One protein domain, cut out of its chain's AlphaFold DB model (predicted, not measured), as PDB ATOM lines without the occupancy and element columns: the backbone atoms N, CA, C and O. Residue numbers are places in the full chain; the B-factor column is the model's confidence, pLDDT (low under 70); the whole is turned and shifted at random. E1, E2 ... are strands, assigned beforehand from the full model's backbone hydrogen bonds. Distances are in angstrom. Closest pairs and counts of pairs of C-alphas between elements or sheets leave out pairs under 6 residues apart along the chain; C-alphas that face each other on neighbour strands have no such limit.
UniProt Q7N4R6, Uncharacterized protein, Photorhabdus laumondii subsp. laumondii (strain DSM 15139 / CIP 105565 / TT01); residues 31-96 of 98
ATOM      1  N   ASP A  31     238.379 237.096 250.323       93.00
ATOM      2  CA  ASP A  31     237.435 237.595 251.312       93.00
ATOM      3  C   ASP A  31     237.302 236.636 252.498       93.00
ATOM      4  O   ASP A  31     237.359 235.406 252.369       93.00
ATOM      5  N   VAL A  32     237.093 237.212 253.679       94.75
ATOM      6  CA  VAL A  32     236.795 236.448 254.888       94.75
ATOM      7  C   VAL A  32     235.298 236.177 254.957       94.75
ATOM      8  O   VAL A  32     234.483 237.092 254.929       94.75
ATOM      9  N   SER A  33     234.926 234.905 255.083       93.25
ATOM     10  CA  SER A  33     233.528 234.476 255.191       93.25
ATOM     11  C   SER A  33     233.270 233.725 256.492       93.25
ATOM     12  O   SER A  33     234.156 233.048 257.019       93.25
ATOM     13  N   VAL A  34     232.044 233.812 257.013       94.06
ATOM     14  CA  VAL A  34     231.596 232.964 258.128       94.06
ATOM     15  C   VAL A  34     231.307 231.565 257.583       94.06
ATOM     16  O   VAL A  34     230.403 231.383 256.774       94.06
ATOM     17  N   ALA A  35     232.072 230.578 258.042       91.31
ATOM     18  CA  ALA A  35     231.959 229.177 257.633       91.31
ATOM     19  C   ALA A  35     230.995 228.368 258.519       91.31
ATOM     20  O   ALA A  35     230.633 227.241 258.192       91.31
ATOM     21  N   GLY A  36     230.600 228.920 259.667       93.06
ATOM     22  CA  GLY A  36     229.646 228.304 260.582       93.06
ATOM     23  C   GLY A  36     229.780 228.834 262.003       93.06
ATOM     24  O   GLY A  36     230.509 229.789 262.266       93.06
ATOM     25  N   ALA A  37     229.092 228.185 262.935       93.38
ATOM     26  CA  ALA A  37     229.167 228.480 264.359       93.38
ATOM     27  C   ALA A  37     229.115 227.179 265.160       93.38
ATOM     28  O   ALA A  37     228.497 226.204 264.733       93.38
ATOM     29  N   ASP A  38     229.758 227.160 266.321       90.25
ATOM     30  CA  ASP A  38     229.561 226.118 267.325       90.25
ATOM     31  C   ASP A  38     229.591 226.702 268.740       90.25
ATOM     32  O   ASP A  38     229.612 227.919 268.925       90.25
ATOM     33  N   SER A  39     229.583 225.832 269.751       89.69
ATOM     34  CA  SER A  39     229.626 226.212 271.167       89.69
ATOM     35  C   SER A  39     230.850 227.056 271.547       89.69
ATOM     36  O   SER A  39     230.839 227.684 272.599       89.69
ATOM     37  N   SER A  40     231.895 227.087 270.714       85.62
ATOM     38  CA  SER A  40     233.092 227.915 270.893       85.62
ATOM     39  C   SER A  40     233.073 229.201 270.052       85.62
ATOM     40  O   SER A  40     234.089 229.885 269.974       85.62
ATOM     41  N   GLY A  41     231.951 229.531 269.407       89.75
ATOM     42  CA  GLY A  41     231.754 230.767 268.647       89.75
ATOM     43  C   GLY A  41     231.771 230.587 267.128       89.75
ATOM     44  O   GLY A  41     231.622 229.482 266.599       89.75
ATOM     45  N   LEU A  42     231.925 231.706 266.416       94.75
ATOM     46  CA  LEU A  42     231.937 231.739 264.954       94.75
ATOM     47  C   LEU A  42     233.215 231.100 264.392       94.75
ATOM     48  O   LEU A  42     234.321 231.295 264.901       94.75
ATOM     49  N   LYS A  43     233.041 230.345 263.309       96.12
ATOM     50  CA  LYS A  43     234.108 229.844 262.448       96.12
ATOM     51  C   LYS A  43     234.190 230.718 261.218       96.12
ATOM     52  O   LYS A  43     233.172 231.028 260.599       96.12
ATOM     53  N   TYR A  44     235.410 231.031 260.831       96.31
ATOM     54  CA  TYR A  44     235.697 231.799 259.638       96.31
ATOM     55  C   TYR A  44     236.497 230.953 258.665       96.31
ATOM     56  O   TYR A  44     237.256 230.072 259.069       96.31
ATOM     57  N   SER A  45     236.347 231.247 257.386       96.06
ATOM     58  CA  SER A  45     237.148 230.675 256.317       96.06
ATOM     59  C   SER A  45     237.680 231.779 255.423       96.06
ATOM     60  O   SER A  45     236.997 232.782 255.204       96.06
ATOM     61  N   ARG A  46     238.874 231.573 254.874       95.12
ATOM     62  CA  ARG A  46     239.429 232.449 253.846       95.12
ATOM     63  C   ARG A  46     240.317 231.689 252.880       95.12
ATOM     64  O   ARG A  46     240.845 230.619 253.198       95.12
ATOM     65  N   ILE A  47     240.559 232.328 251.746       95.56
ATOM     66  CA  ILE A  47     241.635 231.969 250.831       95.56
ATOM     67  C   ILE A  47     242.797 232.930 251.060       95.56
ATOM     68  O   ILE A  47     242.606 234.126 251.295       95.56
ATOM     69  N   VAL A  48     244.009 232.394 251.015       95.56
ATOM     70  CA  VAL A  48     245.244 233.178 250.985       95.56
ATOM     71  C   VAL A  48     245.927 232.901 249.659       95.56
ATOM     72  O   VAL A  48     246.180 231.739 249.337       95.56
ATOM     73  N   VAL A  49     246.222 233.959 248.904       95.19
ATOM     74  CA  VAL A  49     247.010 233.877 247.673       95.19
ATOM     75  C   VAL A  49     248.435 234.336 247.963       95.19
ATOM     76  O   VAL A  49     248.648 235.376 248.581       95.19
ATOM     77  N   ASN A  50     249.414 233.554 247.518       94.00
ATOM     78  CA  ASN A  50     250.830 233.874 247.634       94.00
ATOM     79  C   ASN A  50     251.523 233.604 246.287       94.00
ATOM     80  O   ASN A  50     251.335 232.522 245.733       94.00
ATOM     81  N   PRO A  51     252.327 234.536 245.736       93.38
ATOM     82  CA  PRO A  51     253.140 234.268 244.542       93.38
ATOM     83  C   PRO A  51     254.113 233.089 244.715       93.38
ATOM     84  O   PRO A  51     254.531 232.483 243.733       93.38
ATOM     85  N   TYR A  52     254.454 232.736 245.955       91.62
ATOM     86  CA  TYR A  52     255.280 231.579 246.284       91.62
ATOM     87  C   TYR A  52     254.419 230.484 246.928       91.62
ATOM     88  O   TYR A  52     253.583 230.795 247.774       91.62
ATOM     89  N   ASP A  53     254.646 229.204 246.598       91.94
ATOM     90  CA  ASP A  53     253.973 228.052 247.243       91.94
ATOM     91  C   ASP A  53     254.515 227.801 248.665       91.94
ATOM     92  O   ASP A  53     255.019 226.733 249.015       91.94
ATOM     93  N   ASN A  54     254.470 228.843 249.493       93.88
ATOM     94  CA  ASN A  54     254.930 228.844 250.868       93.88
ATOM     95  C   ASN A  54     253.840 229.436 251.761       93.88
ATOM     96  O   ASN A  54     253.556 230.633 251.727       93.88
ATOM     97  N   PHE A  55     253.226 228.582 252.572       95.94
ATOM     98  CA  PHE A  55     252.076 228.919 253.396       95.94
ATOM     99  C   PHE A  55     252.377 228.601 254.856       95.94
ATOM    100  O   PHE A  55     252.795 227.491 255.187       95.94
ATOM    101  N   ALA A  56     252.153 229.574 255.740       96.56
ATOM    102  CA  ALA A  56     252.314 229.368 257.172       96.56
ATOM    103  C   ALA A  56     251.241 228.400 257.684       96.56
ATOM    104  O   ALA A  56     250.061 228.564 257.379       96.56
ATOM    105  N   ASN A  57     251.622 227.424 258.508       96.94
ATOM    106  CA  ASN A  57     250.653 226.481 259.070       96.94
ATOM    107  C   ASN A  57     249.621 227.181 259.976       96.94
ATOM    108  O   ASN A  57     248.455 226.795 260.019       96.94
ATOM    109  N   VAL A  58     250.056 228.221 260.695       97.81
ATOM    110  CA  VAL A  58     249.223 229.029 261.589       97.81
ATOM    111  C   VAL A  58     249.688 230.479 261.531       97.81
ATOM    112  O   VAL A  58     250.891 230.734 261.517       97.81
ATOM    113  N   PHE A  59     248.753 231.423 261.542       97.44
ATOM    114  CA  PHE A  59     249.051 232.842 261.731       97.44
ATOM    115  C   PHE A  59     247.864 233.567 262.373       97.44
ATOM    116  O   PHE A  59     246.753 233.047 262.394       97.44
ATOM    117  N   THR A  60     248.093 234.771 262.888       97.50
ATOM    118  CA  THR A  60     247.043 235.620 263.464       97.50
ATOM    119  C   THR A  60     247.027 236.954 262.735       97.50
ATOM    120  O   THR A  60     248.087 237.532 262.497       97.50
ATOM    121  N   ARG A  61     245.842 237.440 262.366       96.19
ATOM    122  CA  ARG A  61     245.676 238.700 261.635       96.19
ATOM    123  C   ARG A  61     244.361 239.380 262.011       96.19
ATOM    124  O   ARG A  61     243.358 238.708 262.221       96.19
ATOM    125  N   TYR A  62     244.373 240.710 262.067       96.69
ATOM    126  CA  TYR A  62     243.145 241.502 262.107       96.69
ATOM    127  C   TYR A  62     242.505 241.563 260.717       96.69
ATOM    128  O   TYR A  62     243.144 241.986 259.749       96.69
ATOM    129  N   GLU A  63     241.254 241.127 260.627       94.69
ATOM    130  CA  GLU A  63     240.472 241.069 259.400       94.69
ATOM    131  C   GLU A  63     239.427 242.180 259.416       94.69
ATOM    132  O   GLU A  63     238.433 242.111 260.143       94.69
ATOM    133  N   SER A  64     239.653 243.212 258.605       92.62
ATOM    134  CA  SER A  64     238.760 244.369 258.522       92.62
ATOM    135  C   SER A  64     237.364 244.006 258.009       92.62
ATOM    136  O   SER A  64     236.404 244.640 258.431       92.62
ATOM    137  N   ASP A  65     237.242 242.964 257.175       87.75
ATOM    138  CA  ASP A  65     235.963 242.497 256.610       87.75
ATOM    139  C   ASP A  65     234.963 242.066 257.692       87.75
ATOM    140  O   ASP A  65     233.752 242.188 257.528       87.75
ATOM    141  N   VAL A  66     235.476 241.566 258.821       91.69
ATOM    142  CA  VAL A  66     234.674 241.074 259.952       91.69
ATOM    143  C   VAL A  66     234.960 241.817 261.259       91.69
ATOM    144  O   VAL A  66     234.365 241.488 262.284       91.69
ATOM    145  N   GLY A  67     235.854 242.808 261.236       93.69
ATOM    146  CA  GLY A  67     236.208 243.647 262.381       93.69
ATOM    147  C   GLY A  67     236.836 242.891 263.556       93.69
ATOM    148  O   GLY A  67     236.620 243.274 264.704       93.69
ATOM    149  N   LYS A  68     237.552 241.788 263.299       94.81
ATOM    150  CA  LYS A  68     238.036 240.867 264.344       94.81
ATOM    151  C   LYS A  68     239.457 240.391 264.094       94.81
ATOM    152  O   LYS A  68     239.884 240.239 262.950       94.81
ATOM    153  N   THR A  69     240.172 240.085 265.173       97.00
ATOM    154  CA  THR A  69     241.450 239.372 265.092       97.00
ATOM    155  C   THR A  69     241.177 237.882 265.003       97.00
ATOM    156  O   THR A  69     240.582 237.308 265.907       97.00
ATOM    157  N   ILE A  70     241.612 237.253 263.916       97.25
ATOM    158  CA  ILE A  70     241.400 235.833 263.666       97.25
ATOM    159  C   ILE A  70     242.742 235.110 263.681       97.25
ATOM    160  O   ILE A  70     243.707 235.528 263.035       97.25
ATOM    161  N   LYS A  71     242.790 233.991 264.402       97.88
ATOM    162  CA  LYS A  71     243.857 233.001 264.284       97.88
ATOM    163  C   LYS A  71     243.465 231.955 263.256       97.88
ATOM    164  O   LYS A  71     242.485 231.230 263.427       97.88
ATOM    165  N   TRP A  72     244.251 231.904 262.195       97.81
ATOM    166  CA  TRP A  72     244.069 231.091 261.008       97.81
ATOM    167  C   TRP A  72     244.907 229.822 261.077       97.81
ATOM    168  O   TRP A  72     246.066 229.852 261.484       97.81
ATOM    169  N   TYR A  73     244.322 228.719 260.623       97.50
ATOM    170  CA  TYR A  73     244.927 227.396 260.558       97.50
ATOM    171  C   TYR A  73     244.835 226.881 259.129       97.50
ATOM    172  O   TYR A  73     243.755 226.867 258.535       97.50
ATOM    173  N   PHE A  74     245.974 226.470 258.583       97.00
ATOM    174  CA  PHE A  74     246.065 225.923 257.239       97.00
ATOM    175  C   PHE A  74     245.242 224.635 257.129       97.00
ATOM    176  O   PHE A  74     245.292 223.773 258.011       97.00
ATOM    177  N   LYS A  75     244.477 224.502 256.042       96.81
ATOM    178  CA  LYS A  75     243.618 223.333 255.798       96.81
ATOM    179  C   LYS A  75     243.930 222.611 254.501       96.81
ATOM    180  O   LYS A  75     243.794 221.393 254.450       96.81
ATOM    181  N   GLY A  76     244.385 223.322 253.475       93.19
ATOM    182  CA  GLY A  76     244.762 222.684 252.221       93.19
ATOM    183  C   GLY A  76     245.256 223.666 251.172       93.19
ATOM    184  O   GLY A  76     244.999 224.865 251.254       93.19
ATOM    185  N   ARG A  77     245.963 223.139 250.171       92.06
ATOM    186  CA  ARG A  77     246.341 223.888 248.968       92.06
ATOM    187  C   ARG A  77     245.259 223.707 247.907       92.06
ATOM    188  O   ARG A  77     244.801 222.587 247.701       92.06
ATOM    189  N   TYR A  78     244.917 224.782 247.208       85.75
ATOM    190  CA  TYR A  78     244.186 224.703 245.940       85.75
ATOM    191  C   TYR A  78     245.131 224.442 244.762       85.75
ATOM    192  O   TYR A  78     244.732 223.809 243.791       85.75
ATOM    193  N   GLY A  79     246.387 224.886 244.870       86.38
ATOM    194  CA  GLY A  79     247.392 224.772 243.813       86.38
ATOM    195  C   GLY A  79     247.650 226.105 243.116       86.38
ATOM    196  O   GLY A  79     247.355 227.168 243.669       86.38
ATOM    197  N   ALA A  80     248.249 226.034 241.925       91.44
ATOM    198  CA  ALA A  80     248.582 227.208 241.127       91.44
ATOM    199  C   ALA A  80     247.328 227.839 240.495       91.44
ATOM    200  O   ALA A  80     246.439 227.130 240.022       91.44
ATOM    201  N   CYS A  81     247.274 229.167 240.468       90.31
ATOM    202  CA  CYS A  81     246.187 229.960 239.902       90.31
ATOM    203  C   CYS A  81     246.722 231.224 239.207       90.31
ATOM    204  O   CYS A  81     247.850 231.651 239.464       90.31
ATOM    205  N   ASP A  82     245.925 231.808 238.309       90.94
ATOM    206  CA  ASP A  82     246.240 233.099 237.690       90.94
ATOM    207  C   ASP A  82     245.836 234.249 238.620       90.94
ATOM    208  O   ASP A  82     244.666 234.404 238.978       90.94
ATOM    209  N   TYR A  83     246.811 235.061 239.016       88.62
ATOM    210  CA  TYR A  83     246.614 236.281 239.785       88.62
ATOM    211  C   TYR A  83     247.014 237.483 238.933       88.62
ATOM    212  O   TYR A  83     248.177 237.890 238.914       88.62
ATOM    213  N   ASN A  84     246.040 238.048 238.215       87.62
ATOM    214  CA  ASN A  84     246.227 239.199 237.326       87.62
ATOM    215  C   ASN A  84     247.321 238.972 236.261       87.62
ATOM    216  O   ASN A  84     248.177 239.832 236.054       87.62
ATOM    217  N   GLY A  85     247.317 237.808 235.601       87.44
ATOM    218  CA  GLY A  85     248.289 237.469 234.552       87.44
ATOM    219  C   GLY A  85     249.627 236.924 235.062       87.44
ATOM    220  O   GLY A  85     250.544 236.717 234.268       87.44
ATOM    221  N   SER A  86     249.769 236.715 236.374       89.38
ATOM    222  CA  SER A  86     250.937 236.076 236.989       89.38
ATOM    223  C   SER A  86     250.539 234.788 237.698       89.38
ATOM    224  O   SER A  86     249.499 234.728 238.350       89.38
ATOM    225  N   THR A  87     251.382 233.758 237.632       92.38
ATOM    226  CA  THR A  87     251.163 232.538 238.417       92.38
ATOM    227  C   THR A  87     251.330 232.833 239.905       92.38
ATOM    228  O   THR A  87     252.369 233.330 240.336       92.38
ATOM    229  N   ALA A  88     250.318 232.480 240.686       95.06
ATOM    230  CA  ALA A  88     250.354 232.458 242.139       95.06
ATOM    231  C   ALA A  88     249.838 231.110 242.651       95.06
ATOM    232  O   ALA A  88     249.449 230.240 241.875       95.06
ATOM    233  N   TYR A  89     249.833 230.938 243.965       94.31
ATOM    234  CA  TYR A  89     249.332 229.752 244.642       94.31
ATOM    235  C   TYR A  89     248.248 230.165 245.625       94.31
ATOM    236  O   TYR A  89     248.356 231.215 246.261       94.31
ATOM    237  N   ALA A  90     247.218 229.340 245.773       94.75
ATOM    238  CA  ALA A  90     246.130 229.582 246.714       94.75
ATOM    239  C   ALA A  90     246.037 228.476 247.773       94.75
ATOM    240  O   ALA A  90     246.224 227.289 247.485       94.75
ATOM    241  N   ALA A  91     245.694 228.865 248.999       96.38
ATOM    242  CA  ALA A  91     245.488 227.959 250.122       96.38
ATOM    243  C   ALA A  91     244.225 228.304 250.921       96.38
ATOM    244  O   ALA A  91     243.901 229.475 251.121       96.38
ATOM    245  N   TYR A  92     243.540 227.264 251.394       95.81
ATOM    246  CA  TYR A  92     242.375 227.348 252.266       95.81
ATOM    247  C   TYR A  92     242.803 227.426 253.732       95.81
ATOM    248  O   TYR A  92     243.607 226.610 254.202       95.81
ATOM    249  N   TYR A  93     242.207 228.365 254.459       97.56
ATOM    250  CA  TYR A  93     242.374 228.521 255.894       97.56
ATOM    251  C   TYR A  93     241.026 228.559 256.593       97.56
ATOM    252  O   TYR A  93     240.077 229.179 256.116       97.56
ATOM    253  N   GLU A  94     240.990 227.970 257.782       97.06
ATOM    254  CA  GLU A  94     239.901 228.154 258.735       97.06
ATOM    255  C   GLU A  94     240.429 228.841 259.978       97.06
ATOM    256  O   GLU A  94     241.555 228.589 260.408       97.06
ATOM    257  N   GLY A  95     239.622 229.707 260.569       96.50
ATOM    258  CA  GLY A  95     240.043 230.508 261.697       96.50
ATOM    259  C   GLY A  95     238.940 230.767 262.700       96.50
ATOM    260  O   GLY A  95     237.755 230.533 262.453       96.50
ATOM    261  N   ARG A  96     239.370 231.243 263.863       95.75
ATOM    262  CA  ARG A  96     238.505 231.709 264.945       95.75
ATOM    263  C   ARG A  96     239.047 232.999 265.529       95.75
ATOM    264  O   ARG A  96     240.250 233.249 265.459       95.75
TER     265      ARG A  96
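This is residues 31 to 96 of the 98 residues of an uncharacterized protein of Photorhabdus laumondii subsp. laumondii (strain DSM 15139 / CIP 105565 / TT01) (UniProt Q7N4R6). A single sheet of five antiparallel strands is strongly twisted, with long E2, E5 and E4 side by side in its middle and shorter E1 and E3 at its two edges. The E3 and E4 hairpin is swung round by the twist, which turns the strands' lines by 110 degrees from edge to edge. The printed part has 66 residues and no named helix; E1 to E5 follow along the chain, the sheet order is E1 - E2 - E5 - E4 - E3, and the class is all strand. It is only just compact, close to loose, with a radius of gyration of the C-alphas of 12.6 A, and only just elongated, spanning 40 by 20 by 18 A.

Find C-alpha 33 at (233.528, 234.476, 255.191), where E1 begins; it runs to residue 38. E2, residues 41 to 50, covers 28.5 A. E3 holds residues 58 to 63. E4, residues 68 to 83, covers 26.4 A and bends by 113 degrees at residue 80. E5, residues 86 to 96, covers 30.9 A and ends at C-alpha 96, (238.505, 231.709, 264.945).

Look first at the hairpin of E1 and E2, where N 35 and O 43 are 2.8 A apart. Next, E2 is antiparallel to E5 at 165 degrees, with N 48 and O 91 at 2.9 A. E5 and E4 form a hairpin at 153 degrees, with N 73 and O 94 at 2.8 A. E3 and E4 form another, with N 61 and O 70 at 2.9 A. E3, E4 and E5 are a meander, each strand the antiparallel neighbour of the one before; with E2 they make a Greek key, E2 being the antiparallel neighbour of E5. E2 and E3 are apart.

The farthest C-alphas, of Ser 39 and Gly 85, are 42.6 A apart. The printed part has no cut and no long link. No printed residue is under 70 in pLDDT.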